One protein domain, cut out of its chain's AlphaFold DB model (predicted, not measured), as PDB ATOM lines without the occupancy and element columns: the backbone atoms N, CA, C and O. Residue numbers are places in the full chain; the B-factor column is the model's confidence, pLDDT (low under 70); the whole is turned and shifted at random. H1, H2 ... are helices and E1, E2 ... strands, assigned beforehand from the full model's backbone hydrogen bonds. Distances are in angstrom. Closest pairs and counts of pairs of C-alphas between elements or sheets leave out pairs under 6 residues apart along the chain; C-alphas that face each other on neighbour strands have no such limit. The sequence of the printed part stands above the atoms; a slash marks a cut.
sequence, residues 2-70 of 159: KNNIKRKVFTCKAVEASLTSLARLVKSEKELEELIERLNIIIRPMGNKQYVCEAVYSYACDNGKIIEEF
ATOM      1  N   LYS A   2     121.772  94.435  92.936       44.91
ATOM      2  CA  LYS A   2     120.827  95.533  93.206       44.91
ATOM      3  C   LYS A   2     121.374  96.792  92.531       44.91
ATOM      4  O   LYS A   2     122.423  97.277  92.940       44.91
ATOM      5  N   ASN A   3     120.685  97.303  91.512       53.50
ATOM      6  CA  ASN A   3     120.976  98.633  90.980       53.50
ATOM      7  C   ASN A   3     120.701  99.653  92.092       53.50
ATOM      8  O   ASN A   3     119.547  99.887  92.449       53.50
ATOM      9  N   ASN A   4     121.758 100.225  92.672       59.47
ATOM     10  CA  ASN A   4     121.643 101.295  93.659       59.47
ATOM     11  C   ASN A   4     121.228 102.582  92.937       59.47
ATOM     12  O   ASN A   4     122.063 103.384  92.524       59.47
ATOM     13  N   ILE A   5     119.923 102.753  92.740       63.56
ATOM     14  CA  ILE A   5     119.340 103.987  92.212       63.56
ATOM     15  C   ILE A   5     119.282 104.992  93.364       63.56
ATOM     16  O   ILE A   5     118.580 104.761  94.349       63.56
ATOM     17  N   LYS A   6     120.005 106.111  93.246       65.00
ATOM     18  CA  LYS A   6     119.864 107.247  94.165       65.00
ATOM     19  C   LYS A   6     118.904 108.258  93.554       65.00
ATOM     20  O   LYS A   6     118.972 108.568  92.367       65.00
ATOM     21  N   ARG A   7     117.999 108.783  94.375       67.81
ATOM     22  CA  ARG A   7     117.067 109.844  93.984       67.81
ATOM     23  C   ARG A   7     117.345 111.064  94.835       67.81
ATOM     24  O   ARG A   7     117.492 110.937  96.051       67.81
ATOM     25  N   LYS A   8     117.406 112.230  94.201       69.62
ATOM     26  CA  LYS A   8     117.493 113.505  94.906       69.62
ATOM     27  C   LYS A   8     116.341 114.386  94.454       69.62
ATOM     28  O   LYS A   8     116.124 114.574  93.258       69.62
ATOM     29  N   VAL A   9     115.576 114.856  95.433       68.94
ATOM     30  CA  VAL A   9     114.388 115.680  95.217       68.94
ATOM     31  C   VAL A   9     114.784 117.139  95.381       68.94
ATOM     32  O   VAL A   9     115.432 117.505  96.364       68.94
ATOM     33  N   PHE A  10     114.386 117.961  94.423       73.12
ATOM     34  CA  PHE A  10     114.615 119.396  94.407       73.12
ATOM     35  C   PHE A  10     113.304 120.126  94.117       73.12
ATOM     36  O   PHE A  10     112.400 119.599  93.466       73.12
ATOM     37  N   THR A  11     113.194 121.373  94.568       76.44
ATOM     38  CA  THR A  11     112.087 122.234  94.138       76.44
ATOM     39  C   THR A  11     112.290 122.637  92.677       76.44
ATOM     40  O   THR A  11     113.429 122.810  92.237       76.44
ATOM     41  N   CYS A  12     111.204 122.837  91.921       74.31
ATOM     42  CA  CYS A  12     111.316 123.286  90.529       74.31
ATOM     43  C   CYS A  12     112.101 124.597  90.403       74.31
ATOM     44  O   CYS A  12     112.952 124.710  89.532       74.31
ATOM     45  N   LYS A  13     111.911 125.536  91.341       79.81
ATOM     46  CA  LYS A  13     112.651 126.806  91.375       79.81
ATOM     47  C   LYS A  13     114.167 126.615  91.533       79.81
ATOM     48  O   LYS A  13     114.947 127.334  90.917       79.81
ATOM     49  N   ALA A  14     114.600 125.659  92.358       77.06
ATOM     50  CA  ALA A  14     116.025 125.371  92.540       77.06
ATOM     51  C   ALA A  14     116.650 124.741  91.285       77.06
ATOM     52  O   ALA A  14     117.793 125.047  90.939       77.06
ATOM     53  N   VAL A  15     115.896 123.885  90.591       79.00
ATOM     54  CA  VAL A  15     116.332 123.302  89.316       79.00
ATOM     55  C   VAL A  15     116.370 124.353  88.219       79.00
ATOM     56  O   VAL A  15     117.369 124.433  87.518       79.00
ATOM     57  N   GLU A  16     115.358 125.210  88.120       81.06
ATOM     58  CA  GLU A  16     115.320 126.316  87.162       81.06
ATOM     59  C   GLU A  16     116.525 127.248  87.330       81.06
ATOM     60  O   GLU A  16     117.219 127.541  86.358       81.06
ATOM     61  N   ALA A  17     116.839 127.644  88.569       83.81
ATOM     62  CA  ALA A  17     118.020 128.451  88.861       83.81
ATOM     63  C   ALA A  17     119.319 127.742  88.442       83.81
ATOM     64  O   ALA A  17     120.188 128.360  87.835       83.81
ATOM     65  N   SER A  18     119.437 126.439  88.715       84.88
ATOM     66  CA  SER A  18     120.628 125.656  88.356       84.88
ATOM     67  C   SER A  18     120.778 125.477  86.844       84.88
ATOM     68  O   SER A  18     121.881 125.624  86.331       84.88
ATOM     69  N   LEU A  19     119.687 125.207  86.121       85.56
ATOM     70  CA  LEU A  19     119.683 125.102  84.658       85.56
ATOM     71  C   LEU A  19     119.992 126.447  84.002       85.56
ATOM     72  O   LEU A  19     120.725 126.505  83.021       85.56
ATOM     73  N   THR A  20     119.490 127.535  84.583       88.94
ATOM     74  CA  THR A  20     119.785 128.897  84.135       88.94
ATOM     75  C   THR A  20     121.268 129.236  84.304       88.94
ATOM     76  O   THR A  20     121.863 129.831  83.407       88.94
ATOM     77  N   SER A  21     121.879 128.856  85.430       90.94
ATOM     78  CA  SER A  21     123.329 128.973  85.626       90.94
ATOM     79  C   SER A  21     124.090 128.091  84.638       90.94
ATOM     80  O   SER A  21     125.009 128.564  83.979       90.94
ATOM     81  N   LEU A  22     123.674 126.829  84.474       90.75
ATOM     82  CA  LEU A  22     124.301 125.883  83.553       90.75
ATOM     83  C   LEU A  22     124.317 126.414  82.115       90.75
ATOM     84  O   LEU A  22     125.365 126.395  81.481       90.75
ATOM     85  N   ALA A  23     123.201 126.973  81.642       90.12
ATOM     86  CA  ALA A  23     123.074 127.556  80.307       90.12
ATOM     87  C   ALA A  23     124.073 128.693  80.027       90.12
ATOM     88  O   ALA A  23     124.397 128.950  78.873       90.12
ATOM     89  N   ARG A  24     124.574 129.373  81.066       91.31
ATOM     90  CA  ARG A  24     125.592 130.430  80.937       91.31
ATOM     91  C   ARG A  24     127.022 129.911  81.033       91.31
ATOM     92  O   ARG A  24     127.936 130.599  80.605       91.31
ATOM     93  N   LEU A  25     127.204 128.739  81.639       93.50
ATOM     94  CA  LEU A  25     128.507 128.120  81.891       93.50
ATOM     95  C   LEU A  25     128.937 127.175  80.763       93.50
ATOM     96  O   LEU A  25     130.123 126.872  80.608       93.50
ATOM     97  N   VAL A  26     127.981 126.650  79.999       93.88
ATOM     98  CA  VAL A  26     128.270 125.821  78.827       93.88
ATOM     99  C   VAL A  26     128.882 126.650  77.695       93.88
ATOM    100  O   VAL A  26     128.592 127.831  77.532       93.88
ATOM    101  N   LYS A  27     129.723 126.015  76.877       93.06
ATOM    102  CA  LYS A  27     130.367 126.619  75.703       93.06
ATOM    103  C   LYS A  27     129.455 126.609  74.473       93.06
ATOM    104  O   LYS A  27     129.758 127.274  73.487       93.06
ATOM    105  N   SER A  28     128.371 125.829  74.491       92.88
ATOM    106  CA  SER A  28     127.413 125.735  73.384       92.88
ATOM    107  C   SER A  28     126.046 125.218  73.838       92.88
ATOM    108  O   SER A  28     125.947 124.528  74.853       92.88
ATOM    109  N   GLU A  29     125.008 125.480  73.041       89.38
ATOM    110  CA  GLU A  29     123.665 124.912  73.250       89.38
ATOM    111  C   GLU A  29     123.674 123.380  73.197       89.38
ATOM    112  O   GLU A  29     123.043 122.730  74.024       89.38
ATOM    113  N   LYS A  30     124.477 122.790  72.302       91.69
ATOM    114  CA  LYS A  30     124.626 121.333  72.205       91.69
ATOM    115  C   LYS A  30     125.169 120.711  73.497       91.69
ATOM    116  O   LYS A  30     124.670 119.685  73.943       91.69
ATOM    117  N   GLU A  31     126.168 121.339  74.123       91.19
ATOM    118  CA  GLU A  31     126.690 120.878  75.418       91.19
ATOM    119  C   GLU A  31     125.604 120.940  76.505       91.19
ATOM    120  O   GLU A  31     125.501 120.034  77.332       91.19
ATOM    121  N   LEU A  32     124.761 121.978  76.494       88.56
ATOM    122  CA  LEU A  32     123.646 122.094  77.433       88.56
ATOM    123  C   LEU A  32     122.637 120.955  77.260       88.56
ATOM    124  O   LEU A  32     122.243 120.349  78.257       88.56
ATOM    125  N   GLU A  33     122.240 120.657  76.024       85.62
ATOM    126  CA  GLU A  33     121.315 119.561  75.710       85.62
ATOM    127  C   GLU A  33     121.860 118.215  76.202       85.62
ATOM    128  O   GLU A  33     121.175 117.506  76.941       85.62
ATOM    129  N   GLU A  34     123.123 117.910  75.887       86.88
ATOM    130  CA  GLU A  34     123.790 116.675  76.311       86.88
ATOM    131  C   GLU A  34     123.863 116.557  77.843       86.88
ATOM    132  O   GLU A  34     123.638 115.482  78.406       86.88
ATOM    133  N   LEU A  35     124.159 117.649  78.555       85.44
ATOM    134  CA  LEU A  35     124.211 117.647  80.020       85.44
ATOM    135  C   LEU A  35     122.822 117.476  80.645       85.44
ATOM    136  O   LEU A  35     122.685 116.726  81.613       85.44
ATOM    137  N   ILE A  36     121.787 118.123  80.101       81.44
ATOM    138  CA  ILE A  36     120.402 117.986  80.579       81.44
ATOM    139  C   ILE A  36     119.897 116.556  80.376       81.44
ATOM    140  O   ILE A  36     119.329 115.975  81.305       81.44
ATOM    141  N   GLU A  37     120.132 115.973  79.198       80.69
ATOM    142  CA  GLU A  37     119.746 114.593  78.895       80.69
ATOM    143  C   GLU A  37     120.403 113.619  79.881       80.69
ATOM    144  O   GLU A  37     119.740 112.777  80.493       80.69
ATOM    145  N   ARG A  38     121.704 113.800  80.129       79.56
ATOM    146  CA  ARG A  38     122.473 112.967  81.060       79.56
ATOM    147  C   ARG A  38     122.044 113.128  82.522       79.56
ATOM    148  O   ARG A  38     122.122 112.160  83.283       79.56
ATOM    149  N   LEU A  39     121.587 114.317  82.924       76.50
ATOM    150  CA  LEU A  39     121.061 114.586  84.268       76.50
ATOM    151  C   LEU A  39     119.724 113.889  84.543       76.50
ATOM    152  O   LEU A  39     119.400 113.666  85.711       76.50
ATOM    153  N   ASN A  40     118.971 113.539  83.493       76.88
ATOM    154  CA  ASN A  40     117.721 112.785  83.573       76.88
ATOM    155  C   ASN A  40     116.748 113.356  84.626       76.88
ATOM    156  O   ASN A  40     116.327 112.679  85.574       76.88
ATOM    157  N   ILE A  41     116.443 114.651  84.496       74.81
ATOM    158  CA  ILE A  41     115.545 115.377  85.401       74.81
ATOM    159  C   ILE A  41     114.094 115.032  85.059       74.81
ATOM    160  O   ILE A  41     113.625 115.267  83.950       74.81
ATOM    161  N   ILE A  42     113.355 114.528  86.042       74.56
ATOM    162  CA  ILE A  42     111.943 114.165  85.929       74.56
ATOM    163  C   ILE A  42     111.113 115.134  86.772       74.56
ATOM    164  O   ILE A  42     111.331 115.266  87.974       74.56
ATOM    165  N   ILE A  43     110.121 115.793  86.173       73.62
ATOM    166  CA  ILE A  43     109.174 116.638  86.912       73.62
ATOM    167  C   ILE A  43     108.034 115.762  87.434       73.62
ATOM    168  O   ILE A  43     107.398 115.038  86.666       73.62
ATOM    169  N   ARG A  44     107.755 115.831  88.737       76.25
ATOM    170  CA  ARG A  44     106.641 115.119  89.371       76.25
ATOM    171  C   ARG A  44     105.698 116.072  90.101       76.25
ATOM    172  O   ARG A  44     106.156 117.055  90.687       76.25
ATOM    173  N   PRO A  45     104.385 115.784  90.102       72.81
ATOM    174  CA  PRO A  45     103.449 116.515  90.937       72.81
ATOM    175  C   PRO A  45     103.734 116.222  92.414       72.81
ATOM    176  O   PRO A  45     103.875 115.071  92.824       72.81
ATOM    177  N   MET A  46     103.772 117.279  93.213       72.75
ATOM    178  CA  MET A  46     103.634 117.233  94.662       72.75
ATOM    179  C   MET A  46     102.244 117.810  94.968       72.75
ATOM    180  O   MET A  46     101.795 118.718  94.274       72.75
ATOM    181  N   GLY A  47     101.489 117.249  95.914       65.88
ATOM    182  CA  GLY A  47     100.098 117.672  96.163       65.88
ATOM    183  C   GLY A  47      99.900 119.204  96.241       65.88
ATOM    184  O   GLY A  47     100.839 119.958  96.475       65.88
ATOM    185  N   ASN A  48      98.663 119.680  96.053       69.62
ATOM    186  CA  ASN A  48      98.306 121.114  96.036       69.62
ATOM    187  C   ASN A  48      98.933 121.944  94.892       69.62
ATOM    188  O   ASN A  48      99.395 123.059  95.119       69.62
ATOM    189  N   LYS A  49      98.906 121.434  93.649       62.44
ATOM    190  CA  LYS A  49      99.431 122.123  92.444       62.44
ATOM    191  C   LYS A  49     100.922 122.496  92.533       62.44
ATOM    192  O   LYS A  49     101.380 123.379  91.810       62.44
ATOM    193  N   GLN A  50     101.675 121.851  93.418       68.06
ATOM    194  CA  GLN A  50     103.116 122.027  93.515       68.06
ATOM    195  C   GLN A  50     103.815 120.991  92.631       68.06
ATOM    196  O   GLN A  50     103.280 119.925  92.335       68.06
ATOM    197  N   TYR A  51     105.023 121.299  92.186       71.44
ATOM    198  CA  TYR A  51     105.842 120.368  91.420       71.44
ATOM    199  C   TYR A  51     107.218 120.279  92.066       71.44
ATOM    200  O   TYR A  51     107.729 121.252  92.632       71.44
ATOM    201  N   VAL A  52     107.804 119.092  91.991       73.81
ATOM    202  CA  VAL A  52     109.190 118.836  92.369       73.81
ATOM    203  C   VAL A  52     109.920 118.258  91.173       73.81
ATOM    204  O   VAL A  52     109.361 117.501  90.380       73.81
ATOM    205  N   CYS A  53     111.182 118.626  91.043       68.69
ATOM    206  CA  CYS A  53     112.081 118.003  90.096       68.69
ATOM    207  C   CYS A  53     112.833 116.897  90.832       68.69
ATOM    208  O   CYS A  53     113.526 117.139  91.821       68.69
ATOM    209  N   GLU A  54     112.698 115.675  90.347       65.38
ATOM    210  CA  GLU A  54     113.499 114.542  90.771       65.38
ATOM    211  C   GLU A  54     114.607 114.326  89.755       65.38
ATOM    212  O   GLU A  54     114.341 114.042  88.592       65.38
ATOM    213  N   ALA A  55     115.853 114.413  90.195       66.44
ATOM    214  CA  ALA A  55     116.946 113.907  89.388       66.44
ATOM    215  C   ALA A  55     117.144 112.426  89.741       66.44
ATOM    216  O   ALA A  55     117.361 112.071  90.912       66.44
ATOM    217  N   VAL A  56     116.971 111.552  88.743       60.22
ATOM    218  CA  VAL A  56     117.047 110.099  88.925       60.22
ATOM    219  C   VAL A  56     118.395 109.600  88.443       60.22
ATOM    220  O   VAL A  56     118.690 109.596  87.249       60.22
ATOM    221  N   TYR A  57     119.182 109.111  89.395       62.47
ATOM    222  CA  TYR A  57     120.551 108.691  89.169       62.47
ATOM    223  C   TYR A  57     120.670 107.179  89.326       62.47
ATOM    224  O   TYR A  57     120.342 106.614  90.373       62.47
ATOM    225  N   SER A  58     121.169 106.512  88.294       53.31
ATOM    226  CA  SER A  58     121.544 105.105  88.363       53.31
ATOM    227  C   SER A  58     123.070 105.022  88.323       53.31
ATOM    228  O   SER A  58     123.679 105.471  87.360       53.31
ATOM    229  N   TYR A  59     123.695 104.437  89.350       52.41
ATOM    230  CA  TYR A  59     125.136 104.125  89.316       52.41
ATOM    231  C   TYR A  59     125.474 102.992  88.331       52.41
ATOM    232  O   TYR A  59     126.641 102.697  88.114       52.41
ATOM    233  N   ALA A  60     124.457 102.332  87.770       50.81
ATOM    234  CA  ALA A  60     124.603 101.193  86.871       50.81
ATOM    235  C   ALA A  60     124.708 101.589  85.386       50.81
ATOM    236  O   ALA A  60     124.859 100.713  84.542       50.81
ATOM    237  N   CYS A  61     124.617 102.880  85.060       52.28
ATOM    238  CA  CYS A  61     124.886 103.405  83.722       52.28
ATOM    239  C   CYS A  61     126.144 104.287  83.739       52.28
ATOM    240  O   CYS A  61     126.497 104.828  84.790       52.28
ATOM    241  N   ASP A  62     126.773 104.486  82.574       56.06
ATOM    242  CA  ASP A  62     127.958 105.344  82.340       56.06
ATOM    243  C   ASP A  62     127.811 106.807  82.823       56.06
ATOM    244  O   ASP A  62     128.738 107.613  82.737       56.06
ATOM    245  N   ASN A  63     126.659 107.167  83.392       63.56
ATOM    246  CA  ASN A  63     126.369 108.480  83.945       63.56
ATOM    247  C   ASN A  63     126.920 108.696  85.364       63.56
ATOM    248  O   ASN A  63     126.857 109.820  85.858       63.56
ATOM    249  N   GLY A  64     127.476 107.672  86.026       67.12
ATOM    250  CA  GLY A  64     127.989 107.774  87.404       67.12
ATOM    251  C   GLY A  64     128.965 108.939  87.618       67.12
ATOM    252  O   GLY A  64     128.785 109.724  88.546       67.12
ATOM    253  N   LYS A  65     129.922 109.120  86.699       75.31
ATOM    254  CA  LYS A  65     130.903 110.218  86.754       75.31
ATOM    255  C   LYS A  65     130.248 111.601  86.653       75.31
ATOM    256  O   LYS A  65     130.577 112.505  87.404       75.31
ATOM    257  N   ILE A  66     129.268 111.758  85.766       77.19
ATOM    258  CA  ILE A  66     128.533 113.022  85.574       77.19
ATOM    259  C   ILE A  66     127.770 113.382  86.837       77.19
ATOM    260  O   ILE A  66     127.731 114.533  87.257       77.19
ATOM    261  N   ILE A  67     127.136 112.383  87.445       74.00
ATOM    262  CA  ILE A  67     126.370 112.576  88.667       74.00
ATOM    263  C   ILE A  67     127.294 113.103  89.758       74.00
ATOM    264  O   ILE A  67     126.924 114.041  90.460       74.00
ATOM    265  N   GLU A  68     128.499 112.552  89.880       79.88
ATOM    266  CA  GLU A  68     129.516 113.076  90.790       79.88
ATOM    267  C   GLU A  68     129.889 114.519  90.432       79.88
ATOM    268  O   GLU A  68     129.782 115.385  91.301       79.88
ATOM    269  N   GLU A  69     130.161 114.834  89.162       85.81
ATOM    270  CA  GLU A  69     130.466 116.205  88.720       85.81
ATOM    271  C   GLU A  69     129.364 117.223  89.098       85.81
ATOM    272  O   GLU A  69     129.668 118.346  89.499       85.81
ATOM    273  N   PHE A  70     128.081 116.846  89.032       84.75
ATOM    274  CA  PHE A  70     126.945 117.720  89.376       84.75
ATOM    275  C   PHE A  70     126.522 117.689  90.848       84.75
ATOM    276  O   PHE A  70     125.798 118.581  91.304       84.75
TER     277      PHE A  70
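What this domain is: This is residues 2 to 70 of the 159 residues of an uncharacterized protein of Bacteroides thetaiotaomicron (UniProt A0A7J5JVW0). A small, strongly twisted sheet of three strands, E1, E3 and E2, makes one part of a flat model. H1 leaves the sheet from the end of E1, meets H2 at a corner, and H2 comes back to the sheet where E2 begins; the short last helix, H3, sits near that returning end of H2. The printed part has 69 residues, with three named strands and three named helices in the order E1, H1, H2, E2, E3, H3; the sheet is antiparallel throughout and the class is mixed, helices and strands. The whole is only just compact, close to loose, with a radius of gyration of the C-alphas of 13.0 A and spans of 38 by 35 by 15 A.

How they stand to each other: Start at E1, residues 5 to 11, an edge strand whose antiparallel neighbour is the inner strand E3, residues 50 to 58; look there for N 6 and O 57, 2.9 A apart and within hydrogen-bond range. On the other side of E3 is the edge strand E2, residues 41 to 46, antiparallel to it, with N 44 and O 52 at 2.8 A; E2 and E3 form a hairpin. H1, residues 12 to 25, is on the sheet at a height of 13.1 A, over E3 and E2. It runs along the strands, at 23 degrees to E3 on the local plane, and its line rises 39.8 degrees out of that plane, only just short of standing up from the sheet. Its closest C-alphas to E3 are those of Cys 12 and Val 52, 5.3 A apart. With residues 22 to 23 alone, H1 only just touches H2, residues 29 to 39, with 3 pairs of C-alphas within 8 A and only at the corner by their link; the closest C-alphas are those of Ala 23 and Leu 32, 6.2 A, at a steep tilt of 41 degrees, opposite ways. E1, H1, H2 and E2 make a split strand-helix-strand unit, two strands running the same way with E3 between them, and its crossover is right-handed. H2 only grazes the sheet, with residues 38 to 39. H3, residues 64 to 70, only grazes it too, with residues 64 to 67. H2 and H3 only just touch, with 3 pairs of C-alphas within 8 A, the closest those of Leu 39 and Ile 67 at 7.2 A, at a steep tilt of 63 degrees, opposite ways. H1 and H3 are apart. In H2 and H3 every O i to N i+4 pair is within hydrogen-bond range; in H1 9 of 10 are.

Where its parts are: Find C-alpha 5 at (119.340, 103.987, 92.212); from there E1 runs 19.7 A to Thr 11. H1 follows at once from Cys 12 and spans 19.8 A, H2 spans 15.3 A from Glu 29, and E2 15.2 A from Ile 41. E3, the longest strand, starts with C-alpha 50 at (103.116, 122.027, 93.515) and runs 25.5 A to Ser 58. H3 begins at Gly 64 and ends with C-alpha 70 at (126.945, 117.720, 89.376), 10.2 A on.

The domain as a whole: The C-alphas of Lys 27 and Asn 48 are the two farthest apart, 38.4 A. The printed part has no cut, and the five links between its named elements are tight. The mean pLDDT of the printed part is 75.1; look for values under 70 at residues 2 to 9, 47 to 50 and 53 to 64.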